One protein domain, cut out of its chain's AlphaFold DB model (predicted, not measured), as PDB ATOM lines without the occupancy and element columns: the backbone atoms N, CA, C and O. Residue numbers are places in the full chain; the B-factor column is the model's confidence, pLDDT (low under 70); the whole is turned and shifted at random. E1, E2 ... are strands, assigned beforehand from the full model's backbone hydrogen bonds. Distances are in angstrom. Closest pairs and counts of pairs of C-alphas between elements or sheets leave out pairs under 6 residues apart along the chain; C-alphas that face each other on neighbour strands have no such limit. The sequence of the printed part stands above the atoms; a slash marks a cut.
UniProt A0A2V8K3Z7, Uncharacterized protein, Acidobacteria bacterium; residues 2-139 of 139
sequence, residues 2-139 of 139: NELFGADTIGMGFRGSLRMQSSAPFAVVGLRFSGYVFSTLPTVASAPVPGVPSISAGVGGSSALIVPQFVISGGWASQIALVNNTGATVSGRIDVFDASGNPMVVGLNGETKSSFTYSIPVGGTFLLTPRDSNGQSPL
ATOM      1  N   ASN A   2     197.170 197.949 254.275       59.09
ATOM      2  CA  ASN A   2     197.447 199.275 254.865       59.09
ATOM      3  C   ASN A   2     196.414 200.339 254.473       59.09
ATOM      4  O   ASN A   2     196.448 201.445 254.999       59.09
ATOM      5  N   GLU A   3     195.496 200.000 253.571       53.81
ATOM      6  CA  GLU A   3     194.486 200.905 253.046       53.81
ATOM      7  C   GLU A   3     193.196 200.108 252.819       53.81
ATOM      8  O   GLU A   3     193.213 199.067 252.162       53.81
ATOM      9  N   LEU A   4     192.101 200.553 253.443       63.69
ATOM     10  CA  LEU A   4     190.785 199.901 253.374       63.69
ATOM     11  C   LEU A   4     189.998 200.329 252.125       63.69
ATOM     12  O   LEU A   4     189.096 199.619 251.685       63.69
ATOM     13  N   PHE A   5     190.357 201.474 251.544       66.31
ATOM     14  CA  PHE A   5     189.732 202.029 250.355       66.31
ATOM     15  C   PHE A   5     190.816 202.549 249.417       66.31
ATOM     16  O   PHE A   5     191.408 203.585 249.694       66.31
ATOM     17  N   GLY A   6     191.080 201.840 248.319       60.28
ATOM     18  CA  GLY A   6     191.989 202.357 247.296       60.28
ATOM     19  C   GLY A   6     191.421 203.622 246.650       60.28
ATOM     20  O   GLY A   6     190.198 203.801 246.598       60.28
ATOM     21  N   ALA A   7     192.303 204.468 246.113       62.56
ATOM     22  CA  ALA A   7     191.940 205.696 245.398       62.56
ATOM     23  C   ALA A   7     190.897 205.471 244.280       62.56
ATOM     24  O   ALA A   7     190.120 206.369 243.966       62.56
ATOM     25  N   ASP A   8     190.820 204.248 243.750       62.34
ATOM     26  CA  ASP A   8     189.914 203.855 242.668       62.34
ATOM     27  C   ASP A   8     188.508 203.445 243.160       62.34
ATOM     28  O   ASP A   8     187.579 203.311 242.366       62.34
ATOM     29  N   THR A   9     188.332 203.210 244.469       59.00
ATOM     30  CA  THR A   9     187.073 202.705 245.064       59.00
ATOM     31  C   THR A   9     186.181 203.831 245.597       59.00
ATOM     32  O   THR A   9     184.959 203.691 245.658       59.00
ATOM     33  N   ILE A  10     186.772 204.969 245.970       62.03
ATOM     34  CA  ILE A  10     186.064 206.146 246.482       62.03
ATOM     35  C   ILE A  10     186.063 207.210 245.384       62.03
ATOM     36  O   ILE A  10     187.013 207.971 245.234       62.03
ATOM     37  N   GLY A  11     184.977 207.271 244.608       62.06
ATOM     38  CA  GLY A  11     184.776 208.341 243.628       62.06
ATOM     39  C   GLY A  11     184.826 209.740 244.263       62.06
ATOM     40  O   GLY A  11     184.665 209.898 245.477       62.06
ATOM     41  N   MET A  12     185.021 210.769 243.432       61.00
ATOM     42  CA  MET A  12     185.044 212.181 243.841       61.00
ATOM     43  C   MET A  12     183.794 212.537 244.668       61.00
ATOM     44  O   MET A  12     182.722 212.780 244.121       61.00
ATOM     45  N   GLY A  13     183.931 212.576 245.999       60.91
ATOM     46  CA  GLY A  13     182.861 212.979 246.916       60.91
ATOM     47  C   GLY A  13     182.058 211.848 247.568       60.91
ATOM     48  O   GLY A  13     180.835 211.958 247.667       60.91
ATOM     49  N   PHE A  14     182.712 210.798 248.073       67.31
ATOM     50  CA  PHE A  14     182.042 209.795 248.908       67.31
ATOM     51  C   PHE A  14     181.342 210.412 250.124       67.31
ATOM     52  O   PHE A  14     181.919 211.183 250.896       67.31
ATOM     53  N   ARG A  15     180.079 210.025 250.303       69.25
ATOM     54  CA  ARG A  15     179.266 210.304 251.485       69.25
ATOM     55  C   ARG A  15     178.707 208.978 251.975       69.25
ATOM     56  O   ARG A  15     178.027 208.285 251.226       69.25
ATOM     57  N   GLY A  16     178.987 208.632 253.222       74.44
ATOM     58  CA  GLY A  16     178.542 207.381 253.818       74.44
ATOM     59  C   GLY A  16     178.946 207.284 255.283       74.44
ATOM     60  O   GLY A  16     179.574 208.194 255.824       74.44
ATOM     61  N   SER A  17     178.580 206.180 255.926       76.56
ATOM     62  CA  SER A  17     178.952 205.868 257.308       76.56
ATOM     63  C   SER A  17     179.907 204.680 257.351       76.56
ATOM     64  O   SER A  17     179.677 203.687 256.663       76.56
ATOM     65  N   LEU A  18     180.922 204.741 258.214       70.62
ATOM     66  CA  LEU A  18     181.789 203.606 258.524       70.62
ATOM     67  C   LEU A  18     181.377 202.992 259.869       70.62
ATOM     68  O   LEU A  18     181.261 203.703 260.866       70.62
ATOM     69  N   ARG A  19     181.191 201.668 259.906       77.00
ATOM     70  CA  ARG A  19     180.987 200.905 261.144       77.00
ATOM     71  C   ARG A  19     182.245 200.095 261.443       77.00
ATOM     72  O   ARG A  19     182.634 199.254 260.642       77.00
ATOM     73  N   MET A  20     182.848 200.333 262.603       73.06
ATOM     74  CA  MET A  20     184.036 199.620 263.084       73.06
ATOM     75  C   MET A  20     183.697 198.856 264.362       73.06
ATOM     76  O   MET A  20     182.963 199.361 265.211       73.06
ATOM     77  N   GLN A  21     184.203 197.630 264.487       76.69
ATOM     78  CA  GLN A  21     184.005 196.767 265.653       76.69
ATOM     79  C   GLN A  21     185.319 196.054 265.980       76.69
ATOM     80  O   GLN A  21     186.055 195.668 265.076       76.69
ATOM     81  N   SER A  22     185.598 195.867 267.268       73.44
ATOM     82  CA  SER A  22     186.766 195.140 267.771       73.44
ATOM     83  C   SER A  22     186.401 194.448 269.082       73.44
ATOM     84  O   SER A  22     185.595 194.972 269.851       73.44
ATOM     85  N   SER A  23     187.001 193.286 269.343       69.88
ATOM     86  CA  SER A  23     186.916 192.585 270.633       69.88
ATOM     87  C   SER A  23     187.944 193.082 271.659       69.88
ATOM     88  O   SER A  23     187.925 192.634 272.802       69.88
ATOM     89  N   ALA A  24     188.837 193.993 271.263       66.88
ATOM     90  CA  ALA A  24     189.794 194.685 272.124       66.88
ATOM     91  C   ALA A  24     189.609 196.213 272.019       66.88
ATOM     92  O   ALA A  24     189.118 196.684 270.984       66.88
ATOM     93  N   PRO A  25     190.003 197.003 273.037       57.97
ATOM     94  CA  PRO A  25     189.932 198.461 272.970       57.97
ATOM     95  C   PRO A  25     190.659 199.008 271.731       57.97
ATOM     96  O   PRO A  25     191.789 198.622 271.446       57.97
ATOM     97  N   PHE A  26     190.005 199.899 270.986       62.84
ATOM     98  CA  PHE A  26     190.572 200.559 269.809       62.84
ATOM     99  C   PHE A  26     190.129 202.021 269.762       62.84
ATOM    100  O   PHE A  26     189.065 202.372 270.273       62.84
ATOM    101  N   ALA A  27     190.942 202.866 269.134       63.72
ATOM    102  CA  ALA A  27     190.616 204.257 268.850       63.72
ATOM    103  C   ALA A  27     190.571 204.475 267.333       63.72
ATOM    104  O   ALA A  27     191.300 203.827 266.581       63.72
ATOM    105  N   VAL A  28     189.716 205.393 266.888       66.19
ATOM    106  CA  VAL A  28     189.576 205.773 265.480       66.19
ATOM    107  C   VAL A  28     189.818 207.265 265.360       66.19
ATOM    108  O   VAL A  28     189.272 208.046 266.138       66.19
ATOM    109  N   VAL A  29     190.587 207.664 264.352       68.56
ATOM    110  CA  VAL A  29     190.752 209.064 263.975       68.56
ATOM    111  C   VAL A  29     190.250 209.266 262.552       68.56
ATOM    112  O   VAL A  29     190.671 208.573 261.632       68.56
ATOM    113  N   GLY A  30     189.341 210.227 262.387       68.88
ATOM    114  CA  GLY A  30     188.909 210.730 261.087       68.88
ATOM    115  C   GLY A  30     189.470 212.129 260.863       68.88
ATOM    116  O   GLY A  30     189.281 213.006 261.703       68.88
ATOM    117  N   LEU A  31     190.145 212.341 259.735       67.44
ATOM    118  CA  LEU A  31     190.677 213.639 259.329       67.44
ATOM    119  C   LEU A  31     190.039 214.054 258.006       67.44
ATOM    120  O   LEU A  31     189.955 213.258 257.071       67.44
ATOM    121  N   ARG A  32     189.591 215.307 257.925       66.88
ATOM    122  CA  ARG A  32     189.125 215.927 256.683       66.88
ATOM    123  C   ARG A  32     190.062 217.075 256.350       66.88
ATOM    124  O   ARG A  32     190.150 218.030 257.113       66.88
ATOM    125  N   PHE A  33     190.697 217.000 255.190       62.28
ATOM    126  CA  PHE A  33     191.577 218.049 254.692       62.28
ATOM    127  C   PHE A  33     190.912 218.819 253.551       62.28
ATOM    128  O   PHE A  33     190.118 218.264 252.788       62.28
ATOM    129  N   SER A  34     191.221 220.109 253.440       58.97
ATOM    130  CA  SER A  34     190.884 220.926 252.273       58.97
ATOM    131  C   SER A  34     192.081 220.977 251.324       58.97
ATOM    132  O   SER A  34     193.151 221.426 251.727       58.97
ATOM    133  N   GLY A  35     191.897 220.569 250.067       61.31
ATOM    134  CA  GLY A  35     192.954 220.568 249.049       61.31
ATOM    135  C   GLY A  35     193.644 219.212 248.866       61.31
ATOM    136  O   GLY A  35     193.294 218.225 249.507       61.31
ATOM    137  N   TYR A  36     194.601 219.166 247.935       55.59
ATOM    138  CA  TYR A  36     195.253 217.930 247.459       55.59
ATOM    139  C   TYR A  36     196.527 217.570 248.233       55.59
ATOM    140  O   TYR A  36     197.079 216.491 248.042       55.59
ATOM    141  N   VAL A  37     197.011 218.482 249.079       55.91
ATOM    142  CA  VAL A  37     198.205 218.289 249.902       55.91
ATOM    143  C   VAL A  37     197.754 218.207 251.346       55.91
ATOM    144  O   VAL A  37     197.253 219.179 251.907       55.91
ATOM    145  N   PHE A  38     197.933 217.039 251.940       59.03
ATOM    146  CA  PHE A  38     197.715 216.828 253.358       59.03
ATOM    147  C   PHE A  38     198.859 215.996 253.921       59.03
ATOM    148  O   PHE A  38     199.450 215.171 253.224       59.03
ATOM    149  N   SER A  39     199.172 216.219 255.191       54.47
ATOM    150  CA  SER A  39     200.050 215.355 255.963       54.47
ATOM    151  C   SER A  39     199.261 214.799 257.138       54.47
ATOM    152  O   SER A  39     198.519 215.505 257.819       54.47
ATOM    153  N   THR A  40     199.400 213.500 257.358       51.38
ATOM    154  CA  THR A  40     198.914 212.833 258.563       51.38
ATOM    155  C   THR A  40     200.120 212.413 259.382       51.38
ATOM    156  O   THR A  40     201.079 211.877 258.827       51.38
ATOM    157  N   LEU A  41     200.066 212.594 260.699       50.00
ATOM    158  CA  LEU A  41     200.978 211.885 261.589       50.00
ATOM    159  C   LEU A  41     200.511 210.421 261.681       50.00
ATOM    160  O   LEU A  41     199.302 210.194 261.781       50.00
ATOM    161  N   PRO A  42     201.411 209.422 261.614       49.38
ATOM    162  CA  PRO A  42     201.032 208.023 261.775       49.38
ATOM    163  C   PRO A  42     200.276 207.820 263.092       49.38
ATOM    164  O   PRO A  42     200.814 208.057 264.168       49.38
ATOM    165  N   THR A  43     199.024 207.369 263.018       51.19
ATOM    166  CA  THR A  43     198.170 207.143 264.197       51.19
ATOM    167  C   THR A  43     198.341 205.754 264.813       51.19
ATOM    168  O   THR A  43     197.615 205.387 265.734       51.19
ATOM    169  N   VAL A  44     199.271 204.959 264.282       43.84
ATOM    170  CA  VAL A  44     199.516 203.568 264.666       43.84
ATOM    171  C   VAL A  44     200.977 203.377 265.043       43.84
ATOM    172  O   VAL A  44     201.872 203.445 264.205       43.84
ATOM    173  N   ALA A  45     201.198 203.076 266.317       45.41
ATOM    174  CA  ALA A  45     202.429 202.483 266.804       45.41
ATOM    175  C   ALA A  45     202.284 200.953 266.698       45.41
ATOM    176  O   ALA A  45     201.663 200.328 267.551       45.41
ATOM    177  N   SER A  46     202.813 200.331 265.637       41.06
ATOM    178  CA  SER A  46     202.914 198.859 265.547       41.06
ATOM    179  C   SER A  46     204.069 198.292 266.388       41.06
ATOM    180  O   SER A  46     204.238 197.080 266.489       41.06
ATOM    181  N   ALA A  47     204.872 199.181 266.972       49.56
ATOM    182  CA  ALA A  47     205.957 198.936 267.907       49.56
ATOM    183  C   ALA A  47     206.000 200.116 268.898       49.56
ATOM    184  O   ALA A  47     205.514 201.194 268.546       49.56
ATOM    185  N   PRO A  48     206.571 199.959 270.107       51.56
ATOM    186  CA  PRO A  48     206.806 201.084 271.009       51.56
ATOM    187  C   PRO A  48     207.531 202.209 270.260       51.56
ATOM    188  O   PRO A  48     208.619 201.993 269.728       51.56
ATOM    189  N   VAL A  49     206.918 203.391 270.169       48.34
ATOM    190  CA  VAL A  49     207.571 204.564 269.578       48.34
ATOM    191  C   VAL A  49     208.477 205.152 270.660       48.34
ATOM    192  O   VAL A  49     207.969 205.458 271.738       48.34
ATOM    193  N   PRO A  50     209.795 205.293 270.428       46.66
ATOM    194  CA  PRO A  50     210.691 205.920 271.390       46.66
ATOM    195  C   PRO A  50     210.150 207.288 271.805       46.66
ATOM    196  O   PRO A  50     209.869 208.126 270.952       46.66
ATOM    197  N   GLY A  51     209.946 207.472 273.107       47.59
ATOM    198  CA  GLY A  51     209.239 208.627 273.640       47.59
ATOM    199  C   GLY A  51     207.782 208.334 273.988       47.59
ATOM    200  O   GLY A  51     207.397 208.495 275.139       47.59
ATOM    201  N   VAL A  52     206.951 207.888 273.048       50.62
ATOM    202  CA  VAL A  52     205.516 207.688 273.320       50.62
ATOM    203  C   VAL A  52     205.333 206.650 274.433       50.62
ATOM    204  O   VAL A  52     205.808 205.517 274.291       50.62
ATOM    205  N   PRO A  53     204.643 206.986 275.538       53.19
ATOM    206  CA  PRO A  53     204.508 206.048 276.634       53.19
ATOM    207  C   PRO A  53     203.798 204.773 276.193       53.19
ATOM    208  O   PRO A  53     202.695 204.800 275.643       53.19
ATOM    209  N   SER A  54     204.436 203.636 276.457       55.50
ATOM    210  CA  SER A  54     203.765 202.345 276.360       55.50
ATOM    211  C   SER A  54     202.789 202.200 277.526       55.50
ATOM    212  O   SER A  54     203.074 202.645 278.646       55.50
ATOM    213  N   ILE A  55     201.637 201.575 277.265       54.72
ATOM    214  CA  ILE A  55     200.676 201.214 278.311       54.72
ATOM    215  C   ILE A  55     201.419 200.364 279.348       54.72
ATOM    216  O   ILE A  55     201.827 199.238 279.070       54.72
ATOM    217  N   SER A  56     201.636 200.930 280.530       50.88
ATOM    218  CA  SER A  56     202.444 200.336 281.594       50.88
ATOM    219  C   SER A  56     201.900 200.756 282.958       50.88
ATOM    220  O   SER A  56     201.079 201.673 283.076       50.88
ATOM    221  N   ALA A  57     202.308 200.057 284.019       44.47
ATOM    222  CA  ALA A  57     201.912 200.424 285.374       44.47
ATOM    223  C   ALA A  57     202.388 201.858 285.686       44.47
ATOM    224  O   ALA A  57     203.585 202.124 285.698       44.47
ATOM    225  N   GLY A  58     201.443 202.777 285.917       52.28
ATOM    226  CA  GLY A  58     201.721 204.192 286.198       52.28
ATOM    227  C   GLY A  58     201.565 205.149 285.009       52.28
ATOM    228  O   GLY A  58     201.453 206.351 285.239       52.28
ATOM    229  N   VAL A  59     201.465 204.650 283.767       54.28
ATOM    230  CA  VAL A  59     201.119 205.468 282.590       54.28
ATOM    231  C   VAL A  59     199.872 204.910 281.914       54.28
ATOM    232  O   VAL A  59     199.905 203.860 281.274       54.28
ATOM    233  N   GLY A  60     198.740 205.590 282.129       56.06
ATOM    234  CA  GLY A  60     197.416 205.210 281.625       56.06
ATOM    235  C   GLY A  60     196.792 203.940 282.241       56.06
ATOM    236  O   GLY A  60     195.571 203.803 282.229       56.06
ATOM    237  N   GLY A  61     197.590 203.025 282.805       58.47
ATOM    238  CA  GLY A  61     197.125 201.745 283.363       58.47
ATOM    239  C   GLY A  61     196.720 200.725 282.290       58.47
ATOM    240  O   GLY A  61     196.639 201.046 281.114       58.47
ATOM    241  N   SER A  62     196.427 199.477 282.667       56.47
ATOM    242  CA  SER A  62     196.131 198.377 281.719       56.47
ATOM    243  C   SER A  62     194.897 198.591 280.825       56.47
ATOM    244  O   SER A  62     194.670 197.815 279.903       56.47
ATOM    245  N   SER A  63     194.097 199.626 281.097       63.09
ATOM    246  CA  SER A  63     192.903 200.008 280.330       63.09
ATOM    247  C   SER A  63     193.050 201.368 279.632       63.09
ATOM    248  O   SER A  63     192.049 201.949 279.217       63.09
ATOM    249  N   ALA A  64     194.274 201.898 279.526       68.38
ATOM    250  CA  ALA A  64     194.521 203.172 278.862       68.38
ATOM    251  C   ALA A  64     194.140 203.126 277.382       68.38
ATOM    252  O   ALA A  64     194.381 202.137 276.688       68.38
ATOM    253  N   LEU A  65     193.649 204.254 276.879       71.44
ATOM    254  CA  LEU A  65     193.495 204.504 275.455       71.44
ATOM    255  C   LEU A  65     194.475 205.599 275.047       71.44
ATOM    256  O   LEU A  65     194.525 206.653 275.680       71.44
ATOM    257  N   ILE A  66     195.235 205.358 273.980       75.00
ATOM    258  CA  ILE A  66     196.072 206.388 273.362       75.00
ATOM    259  C   ILE A  66     195.252 207.064 272.269       75.00
ATOM    260  O   ILE A  66     194.790 206.413 271.330       75.00
ATOM    261  N   VAL A  67     195.085 208.381 272.390       74.94
ATOM    262  CA  VAL A  67     194.544 209.221 271.322       74.94
ATOM    263  C   VAL A  67     195.736 209.780 270.543       74.94
ATOM    264  O   VAL A  67     196.545 210.501 271.121       74.94
ATOM    265  N   PRO A  68     195.892 209.446 269.254       65.69
ATOM    266  CA  PRO A  68     197.160 209.630 268.546       65.69
ATOM    267  C   PRO A  68     197.451 211.076 268.118       65.69
ATOM    268  O   PRO A  68     198.496 211.331 267.530       65.69
ATOM    269  N   GLN A  69     196.548 212.025 268.377       76.06
ATOM    270  CA  GLN A  69     196.766 213.431 268.048       76.06
ATOM    271  C   GLN A  69     196.091 214.367 269.052       76.06
ATOM    272  O   GLN A  69     194.948 214.153 269.461       76.06
ATOM    273  N   PHE A  70     196.807 215.431 269.391       79.56
ATOM    274  CA  PHE A  70     196.352 216.530 270.230       79.56
ATOM    275  C   PHE A  70     196.996 217.823 269.714       79.56
ATOM    276  O   PHE A  70     198.201 217.856 269.464       79.56
ATOM    277  N   VAL A  71     196.201 218.875 269.515       78.25
ATOM    278  CA  VAL A  71     196.637 220.157 268.937       78.25
ATOM    279  C   VAL A  71     196.022 221.304 269.732       78.25
ATOM    280  O   VAL A  71     194.856 221.234 270.098       78.25
ATOM    281  N   ILE A  72     196.787 222.362 270.004       77.81
ATOM    282  CA  ILE A  72     196.333 223.557 270.750       77.81
ATOM    283  C   ILE A  72     196.921 224.863 270.193       77.81
ATOM    284  O   ILE A  72     197.082 225.843 270.916       77.81
ATOM    285  N   SER A  73     197.339 224.859 268.929       72.06
ATOM    286  CA  SER A  73     198.025 225.983 268.286       72.06
ATOM    287  C   SER A  73     197.838 225.934 266.766       72.06
ATOM    288  O   SER A  73     197.203 225.027 266.233       72.06
ATOM    289  N   GLY A  74     198.376 226.929 266.056       69.19
ATOM    290  CA  GLY A  74     198.313 227.009 264.593       69.19
ATOM    291  C   GLY A  74     196.908 227.263 264.043       69.19
ATOM    292  O   GLY A  74     196.654 226.943 262.886       69.19
ATOM    293  N   GLY A  75     196.000 227.804 264.866       69.44
ATOM    294  CA  GLY A  75     194.590 228.030 264.520       69.44
ATOM    295  C   GLY A  75     193.682 226.808 264.707       69.44
ATOM    296  O   GLY A  75     192.567 226.805 264.201       69.44
ATOM    297  N   TRP A  76     194.153 225.760 265.396       69.56
ATOM    298  CA  TRP A  76     193.387 224.541 265.674       69.56
ATOM    299  C   TRP A  76     193.495 224.154 267.150       69.56
ATOM    300  O   TRP A  76     194.545 224.314 267.777       69.56
ATOM    301  N   ALA A  77     192.417 223.591 267.691       78.75
ATOM    302  CA  ALA A  77     192.342 223.148 269.076       78.75
ATOM    303  C   ALA A  77     191.603 221.803 269.174       78.75
ATOM    304  O   ALA A  77     190.545 221.614 268.574       78.75
ATOM    305  N   SER A  78     192.150 220.859 269.937       82.81
ATOM    306  CA  SER A  78     191.510 219.582 270.243       82.81
ATOM    307  C   SER A  78     190.544 219.734 271.412       82.81
ATOM    308  O   SER A  78     190.903 220.269 272.458       82.81
ATOM    309  N   GLN A  79     189.338 219.191 271.260       85.25
ATOM    310  CA  GLN A  79     188.386 219.004 272.353       85.25
ATOM    311  C   GLN A  79     188.226 217.513 272.629       85.25
ATOM    312  O   GLN A  79     188.028 216.723 271.706       85.25
ATOM    313  N   ILE A  80     188.303 217.127 273.901       86.12
ATOM    314  CA  ILE A  80     188.140 215.740 274.337       86.12
ATOM    315  C   ILE A  80     186.859 215.655 275.158       86.12
ATOM    316  O   ILE A  80     186.785 216.211 276.253       86.12
ATOM    317  N   ALA A  81     185.859 214.955 274.628       87.62
ATOM    318  CA  ALA A  81     184.610 214.671 275.322       87.62
ATOM    319  C   ALA A  81     184.580 213.202 275.755       87.62
ATOM    320  O   ALA A  81     184.692 212.296 274.929       87.62
ATOM    321  N   LEU A  82     184.411 212.972 277.052       88.00
ATOM    322  CA  LEU A  82     184.218 211.654 277.640       88.00
ATOM    323  C   LEU A  82     182.778 211.542 278.121       88.00
ATOM    324  O   LEU A  82     182.312 212.409 278.857       88.00
ATOM    325  N   VAL A  83     182.088 210.472 277.738       85.75
ATOM    326  CA  VAL A  83     180.692 210.230 278.123       85.75
ATOM    327  C   VAL A  83     180.620 208.965 278.965       85.75
ATOM    328  O   VAL A  83     181.143 207.921 278.572       85.75
ATOM    329  N   ASN A  84     179.964 209.050 280.122       86.81
ATOM    330  CA  ASN A  84     179.747 207.896 280.982       86.81
ATOM    331  C   ASN A  84     178.375 207.265 280.716       86.81
ATOM    332  O   ASN A  84     177.363 207.697 281.262       86.81
ATOM    333  N   ASN A  85     178.367 206.189 279.930       86.81
ATOM    334  CA  ASN A  85     177.164 205.406 279.630       86.81
ATOM    335  C   ASN A  85     176.958 204.214 280.586       86.81
ATOM    336  O   ASN A  85     176.168 203.320 280.289       86.81
ATOM    337  N   THR A  86     177.701 204.147 281.693       86.38
ATOM    338  CA  THR A  86     177.617 203.042 282.660       86.38
ATOM    339  C   THR A  86     176.649 203.359 283.802       86.38
ATOM    340  O   THR A  86     176.226 204.500 283.974       86.38
ATOM    341  N   GLY A  87     176.316 202.351 284.616       91.31
ATOM    342  CA  GLY A  87     175.475 202.504 285.811       91.31
ATOM    343  C   GLY A  87     176.207 202.993 287.069       91.31
ATOM    344  O   GLY A  87     175.603 203.009 288.137       91.31
ATOM    345  N   ALA A  88     177.489 203.363 286.975       93.75
ATOM    346  CA  ALA A  88     178.289 203.861 288.097       93.75
ATOM    347  C   ALA A  88     179.101 205.104 287.698       93.75
ATOM    348  O   ALA A  88     179.294 205.374 286.515       93.75
ATOM    349  N   THR A  89     179.589 205.875 288.673       93.94
ATOM    350  CA  THR A  89     180.527 206.981 288.412       93.94
ATOM    351  C   THR A  89     181.832 206.442 287.829       93.94
ATOM    352  O   THR A  89     182.395 205.485 288.357       93.94
ATOM    353  N   VAL A  90     182.338 207.088 286.777       89.19
ATOM    354  CA  VAL A  90     183.619 206.751 286.142       89.19
ATOM    355  C   VAL A  90     184.616 207.872 286.387       89.19
ATOM    356  O   VAL A  90     184.340 209.030 286.083       89.19
ATOM    357  N   SER A  91     185.790 207.534 286.903       89.62
ATOM    358  CA  SER A  91     186.896 208.469 287.103       89.62
ATOM    359  C   SER A  91     188.159 207.990 286.399       89.62
ATOM    360  O   SER A  91     188.298 206.816 286.056       89.62
ATOM    361  N   GLY A  92     189.074 208.921 286.145       86.38
ATOM    362  CA  GLY A  92     190.325 208.627 285.463       86.38
ATOM    363  C   GLY A  92     191.224 209.845 285.318       86.38
ATOM    364  O   GLY A  92     191.063 210.854 286.010       86.38
ATOM    365  N   ARG A  93     192.198 209.721 284.418       88.50
ATOM    366  CA  ARG A  93     193.244 210.709 284.150       88.50
ATOM    367  C   ARG A  93     193.501 210.779 282.645       88.50
ATOM    368  O   ARG A  93     193.494 209.749 281.979       88.50
ATOM    369  N   ILE A  94     193.731 211.982 282.135       88.06
ATOM    370  CA  ILE A  94     194.201 212.253 280.775       88.06
ATOM    371  C   ILE A  94     195.606 212.829 280.884       88.06
ATOM    372  O   ILE A  94     195.818 213.799 281.613       88.06
ATOM    373  N   ASP A  95     196.533 212.244 280.135       87.50
ATOM    374  CA  ASP A  95     197.939 212.630 280.107       87.50
ATOM    375  C   ASP A  95     198.323 213.117 278.719       87.50
ATOM    376  O   ASP A  95     197.976 212.488 277.719       87.50
ATOM    377  N   VAL A  96     199.025 214.246 278.667       87.75
ATOM    378  CA  VAL A  96     199.421 214.894 277.416       87.75
ATOM    379  C   VAL A  96     200.931 214.787 277.267       87.75
ATOM    380  O   VAL A  96     201.682 215.138 278.179       87.75
ATOM    381  N   PHE A  97     201.369 214.303 276.108       84.00
ATOM    382  CA  PHE A  97     202.776 214.089 275.779       84.00
ATOM    383  C   PHE A  97     203.128 214.789 274.466       84.00
ATOM    384  O   PHE A  97     202.275 214.931 273.588       84.00
ATOM    385  N   ASP A  98     204.378 215.233 274.341       80.94
ATOM    386  CA  ASP A  98     204.916 215.761 273.088       80.94
ATOM    387  C   ASP A  98     205.277 214.621 272.115       80.94
ATOM    388  O   ASP A  98     205.189 213.435 272.441       80.94
ATOM    389  N   ALA A  99     205.696 214.974 270.897       75.81
ATOM    390  CA  ALA A  99     206.077 213.995 269.873       75.81
ATOM    391  C   ALA A  99     207.296 213.133 270.263       75.81
ATOM    392  O   ALA A  99     207.508 212.071 269.682       75.81
ATOM    393  N   SER A 100     208.076 213.585 271.244       76.31
ATOM    394  CA  SER A 100     209.218 212.876 271.819       76.31
ATOM    395  C   SER A 100     208.843 212.117 273.090       76.31
ATOM    396  O   SER A 100     209.733 211.568 273.738       76.31
ATOM    397  N   GLY A 101     207.559 212.088 273.470       74.19
ATOM    398  CA  GLY A 101     207.089 211.365 274.640       74.19
ATOM    399  C   GLY A 101     207.167 212.048 275.986       74.19
ATOM    400  O   GLY A 101     206.795 211.447 276.995       74.19
ATOM    401  N   ASN A 102     207.690 213.267 276.045       80.81
ATOM    402  CA  ASN A 102     207.831 213.960 277.315       80.81
ATOM    403  C   ASN A 102     206.476 214.533 277.731       80.81
ATOM    404  O   ASN A 102     205.696 214.925 276.860       80.81
ATOM    405  N   PRO A 103     206.170 214.630 279.037       86.62
ATOM    406  CA  PRO A 103     204.962 215.306 279.493       86.62
ATOM    407  C   PRO A 103     204.881 216.728 278.921       86.62
ATOM    408  O   PRO A 103     205.750 217.560 279.179       86.62
ATOM    409  N   MET A 104     203.825 217.013 278.164       87.12
ATOM    410  CA  MET A 104     203.611 218.305 277.519       87.12
ATOM    411  C   MET A 104     202.661 219.142 278.369       87.12
ATOM    412  O   MET A 104     201.501 218.782 278.564       87.12
ATOM    413  N   VAL A 105     203.152 220.263 278.896       90.06
ATOM    414  CA  VAL A 105     202.344 221.184 279.706       90.06
ATOM    415  C   VAL A 105     201.452 222.023 278.798       90.06
ATOM    416  O   VAL A 105     201.936 222.695 277.890       90.06
ATOM    417  N   VAL A 106     200.147 221.989 279.060       88.25
ATOM    418  CA  VAL A 106     199.125 222.635 278.233       88.25
ATOM    419  C   VAL A 106     198.075 223.315 279.105       88.25
ATOM    420  O   VAL A 106     197.814 222.878 280.226       88.25
ATOM    421  N   GLY A 107     197.485 224.399 278.601       88.19
ATOM    422  CA  GLY A 107     196.394 225.109 279.269       88.19
ATOM    423  C   GLY A 107     195.041 224.529 278.865       88.19
ATOM    424  O   GLY A 107     194.579 224.786 277.756       88.19
ATOM    425  N   LEU A 108     194.402 223.757 279.744       88.00
ATOM    426  CA  LEU A 108     193.090 223.147 279.505       88.00
ATOM    427  C   LEU A 108     192.185 223.380 280.714       88.00
ATOM    428  O   LEU A 108     192.611 223.242 281.857       88.00
ATOM    429  N   ASN A 109     190.922 223.733 280.471       88.12
ATOM    430  CA  ASN A 109     189.943 224.011 281.531       88.12
ATOM    431  C   ASN A 109     190.421 225.002 282.623       88.12
ATOM    432  O   ASN A 109     190.000 224.903 283.771       88.12
ATOM    433  N   GLY A 110     191.274 225.970 282.270       85.69
ATOM    434  CA  GLY A 110     191.815 226.965 283.209       85.69
ATOM    435  C   GLY A 110     192.990 226.474 284.064       85.69
ATOM    436  O   GLY A 110     193.503 227.237 284.878       85.69
ATOM    437  N   GLU A 111     193.451 225.237 283.869       88.94
ATOM    438  CA  GLU A 111     194.649 224.701 284.511       88.94
ATOM    439  C   GLU A 111     195.786 224.513 283.498       88.94
ATOM    440  O   GLU A 111     195.562 224.071 282.373       88.94
ATOM    441  N   THR A 112     197.021 224.788 283.922       90.75
ATOM    442  CA  THR A 112     198.230 224.593 283.107       90.75
ATOM    443  C   THR A 112     199.035 223.423 283.656       90.75
ATOM    444  O   THR A 112     199.792 223.573 284.618       90.75
ATOM    445  N   LYS A 113     198.827 222.234 283.086       92.00
ATOM    446  CA  LYS A 113     199.400 220.958 283.551       92.00
ATOM    447  C   LYS A 113     199.640 220.031 282.353       92.00
ATOM    448  O   LYS A 113     199.147 220.282 281.260       92.00
ATOM    449  N   SER A 114     200.390 218.950 282.547       91.06
ATOM    450  CA  SER A 114     200.514 217.852 281.567       91.06
ATOM    451  C   SER A 114     199.568 216.685 281.863       91.06
ATOM    452  O   SER A 114     199.602 215.655 281.192       91.06
ATOM    453  N   SER A 115     198.731 216.831 282.893       91.12
ATOM    454  CA  SER A 115     197.836 215.784 283.346       91.12
ATOM    455  C   SER A 115     196.603 216.324 284.060       91.12
ATOM    456  O   SER A 115     196.707 217.228 284.892       91.12
ATOM    457  N   PHE A 116     195.454 215.726 283.751       92.19
ATOM    458  CA  PHE A 116     194.133 216.184 284.161       92.19
ATOM    459  C   PHE A 116     193.317 214.998 284.664       92.19
ATOM    460  O   PHE A 116     193.102 214.031 283.934       92.19
ATOM    461  N   THR A 117     192.852 215.051 285.909       92.69
ATOM    462  CA  THR A 117     191.928 214.047 286.445       92.69
ATOM    463  C   THR A 117     190.489 214.403 286.093       92.69
ATOM    464  O   THR A 117     190.140 215.570 285.924       92.69
ATOM    465  N   TYR A 118     189.634 213.389 285.986       92.69
ATOM    466  CA  TYR A 118     188.207 213.576 285.756       92.69
ATOM    467  C   TYR A 118     187.375 212.621 286.614       92.69
ATOM    468  O   TYR A 118     187.827 211.544 287.006       92.69
ATOM    469  N   SER A 119     186.132 213.018 286.874       95.31
ATOM    470  CA  SER A 119     185.095 212.192 287.490       95.31
ATOM    471  C   SER A 119     183.768 212.513 286.814       95.31
ATOM    472  O   SER A 119     183.388 213.679 286.715       95.31
ATOM    473  N   ILE A 120     183.094 211.489 286.301       94.69
ATOM    474  CA  ILE A 120     181.887 211.609 285.489       94.69
ATOM    475  C   ILE A 120     180.780 210.809 286.176       94.69
ATOM    476  O   ILE A 120     180.851 209.575 286.200       94.69
ATOM    477  N   PRO A 121     179.752 211.471 286.735       96.06
ATOM    478  CA  PRO A 121     178.576 210.791 287.269       96.06
ATOM    479  C   PRO A 121     177.884 209.908 286.222       96.06
ATOM    480  O   PRO A 121     178.154 210.017 285.023       96.06
ATOM    481  N   VAL A 122     176.972 209.048 286.672       94.94
ATOM    482  CA  VAL A 122     176.124 208.222 285.793       94.94
ATOM    483  C   VAL A 122     175.417 209.101 284.757       94.94
ATOM    484  O   VAL A 122     174.777 210.086 285.120       94.94
ATOM    485  N   GLY A 123     175.559 208.765 283.470       84.50
ATOM    486  CA  GLY A 123     174.983 209.525 282.352       84.50
ATOM    487  C   GLY A 123     175.645 210.882 282.081       84.50
ATOM    488  O   GLY A 123     175.175 211.636 281.231       84.50
ATOM    489  N   GLY A 124     176.710 211.227 282.808       88.81
ATOM    490  CA  GLY A 124     177.396 212.508 282.695       88.81
ATOM    491  C   GLY A 124     178.361 212.590 281.512       88.81
ATOM    492  O   GLY A 124     178.679 211.603 280.846       88.81
ATOM    493  N   THR A 125     178.881 213.797 281.284       90.06
ATOM    494  CA  THR A 125     179.945 214.072 280.308       90.06
ATOM    495  C   THR A 125     181.034 214.925 280.948       90.06
ATOM    496  O   THR A 125     180.747 215.808 281.753       90.06
ATOM    497  N   PHE A 126     182.282 214.681 280.565       90.31
ATOM    498  CA  PHE A 126     183.421 215.543 280.859       90.31
ATOM    499  C   PHE A 126     183.994 216.084 279.554       90.31
ATOM    500  O   PHE A 126     184.235 215.320 278.622       90.31
ATOM    501  N   LEU A 127     184.213 217.396 279.496       89.38
ATOM    502  CA  LEU A 127     184.814 218.072 278.352       89.38
ATOM    503  C   LEU A 127     186.139 218.704 278.776       89.38
ATOM    504  O   LEU A 127     186.161 219.582 279.641       89.38
ATOM    505  N   LEU A 128     187.225 218.285 278.137       90.12
ATOM    506  CA  LEU A 128     188.543 218.894 278.259       90.12
ATOM    507  C   LEU A 128     188.831 219.693 276.989       90.12
ATOM    508  O   LEU A 128     188.883 219.139 275.892       90.12
ATOM    509  N   THR A 129     188.983 221.004 277.142       86.69
ATOM    510  CA  THR A 129     189.190 221.939 276.034       86.69
ATOM    511  C   THR A 129     190.242 222.969 276.422       86.69
ATOM    512  O   THR A 129     190.313 223.345 277.602       86.69
ATOM    513  N   PRO A 130     191.028 223.475 275.460       82.31
ATOM    514  CA  PRO A 130     191.716 224.745 275.615       82.31
ATOM    515  C   PRO A 130     190.686 225.783 276.033       82.31
ATOM    516  O   PRO A 130     189.573 225.788 275.503       82.31
ATOM    517  N   ARG A 131     191.017 226.589 277.039       69.38
ATOM    518  CA  ARG A 131     190.187 227.716 277.458       69.38
ATOM    519  C   ARG A 131     191.023 228.982 277.441       69.38
ATOM    520  O   ARG A 131     192.156 228.963 277.914       69.38
ATOM    521  N   ASP A 132     190.473 230.049 276.885       65.56
ATOM    522  CA  ASP A 132     191.019 231.390 277.023       65.56
ATOM    523  C   ASP A 132     190.820 231.915 278.459       65.56
ATOM    524  O   ASP A 132     190.243 231.246 279.325       65.56
ATOM    525  N   SER A 133     191.292 233.134 278.724       62.50
ATOM    526  CA  SER A 133     191.149 233.792 280.030       62.50
ATOM    527  C   SER A 133     189.694 234.003 280.468       62.50
ATOM    528  O   SER A 133     189.450 234.254 281.646       62.50
ATOM    529  N   ASN A 134     188.733 233.891 279.548       60.81
ATOM    530  CA  ASN A 134     187.300 234.023 279.805       60.81
ATOM    531  C   ASN A 134     186.610 232.655 279.950       60.81
ATOM    532  O   ASN A 134     185.388 232.584 280.076       60.81
ATOM    533  N   GLY A 135     187.370 231.556 279.928       56.25
ATOM    534  CA  GLY A 135     186.830 230.206 280.028       56.25
ATOM    535  C   GLY A 135     186.188 229.691 278.734       56.25
ATOM    536  O   GLY A 135     185.513 228.658 278.775       56.25
ATOM    537  N   GLN A 136     186.370 230.363 277.597       56.56
ATOM    538  CA  GLN A 136     185.836 229.949 276.298       56.56
ATOM    539  C   GLN A 136     186.864 229.135 275.517       56.56
ATOM    540  O   GLN A 136     188.062 229.313 275.705       56.56
ATOM    541  N   SER A 137     186.420 228.238 274.631       58.03
ATOM    542  CA  SER A 137     187.354 227.608 273.689       58.03
ATOM    543  C   SER A 137     187.973 228.705 272.817       58.03
ATOM    544  O   SER A 137     187.197 229.461 272.230       58.03
ATOM    545  N   PRO A 138     189.312 228.811 272.714       58.50
ATOM    546  CA  PRO A 138     189.929 229.721 271.767       58.50
ATOM    547  C   PRO A 138     189.471 229.310 270.366       58.50
ATOM    548  O   PRO A 138     189.623 228.145 269.985       58.50
ATOM    549  N   LEU A 139     188.826 230.243 269.668       51.66
ATOM    550  CA  LEU A 139     188.523 230.153 268.241       51.66
ATOM    551  C   LEU A 139     189.729 230.641 267.437       51.66
ATOM    552  O   LEU A 139     190.354 231.634 267.873       51.66
TER     553      LEU A 139
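What this domain is: This is residues 2 to 139 of the 139 residues of an uncharacterized protein of Acidobacteria bacterium (UniProt A0A2V8K3Z7). There is little regular structure: residues 2 to 79 wind in wide loops with no named element, and residues 2 to 19 and 32 to 39 stick out. A small head follows, made of strand pairs E1 with E6 and E2 with E5, and the hairpin of E3 and E4. The 138 printed residues have six named strands, E1 to E6 along the chain, in three antiparallel two-stranded sheets, and no named helix. The class is all strand, with only 26 residues, under half, in named elements; the whole is only just loose, close to compact, with a radius of gyration of the C-alphas of 17.3 A and spans of 46 by 38 by 36 A.

How they stand to each other: E1, residues 80 to 83, is antiparallel to E6, residues 125 to 128; N 82 and O 126, 2.8 A apart, are within hydrogen-bond range. E2, residues 90 to 95, is antiparallel to E5, residues 115 to 120, with N 94 and O 116 at 2.8 A. In the hairpin of E3, residues 106 to 108, and E4, residues 111 to 113, N 108 and O 111 are 2.9 A apart.

Where its parts are: E1 begins at C-alpha 80 (188.140, 215.740, 274.337); E6 ends at C-alpha 128 (188.543, 218.894, 278.259). E2 and E5 each measure 16.6 A from first to last C-alpha.

The domain as a whole: The farthest C-alphas, of Asp 8 and Asn 134, are 47.9 A apart. The printed part has no cut. The model's pLDDT is under 70 for 69 residues, among them 23 to 64.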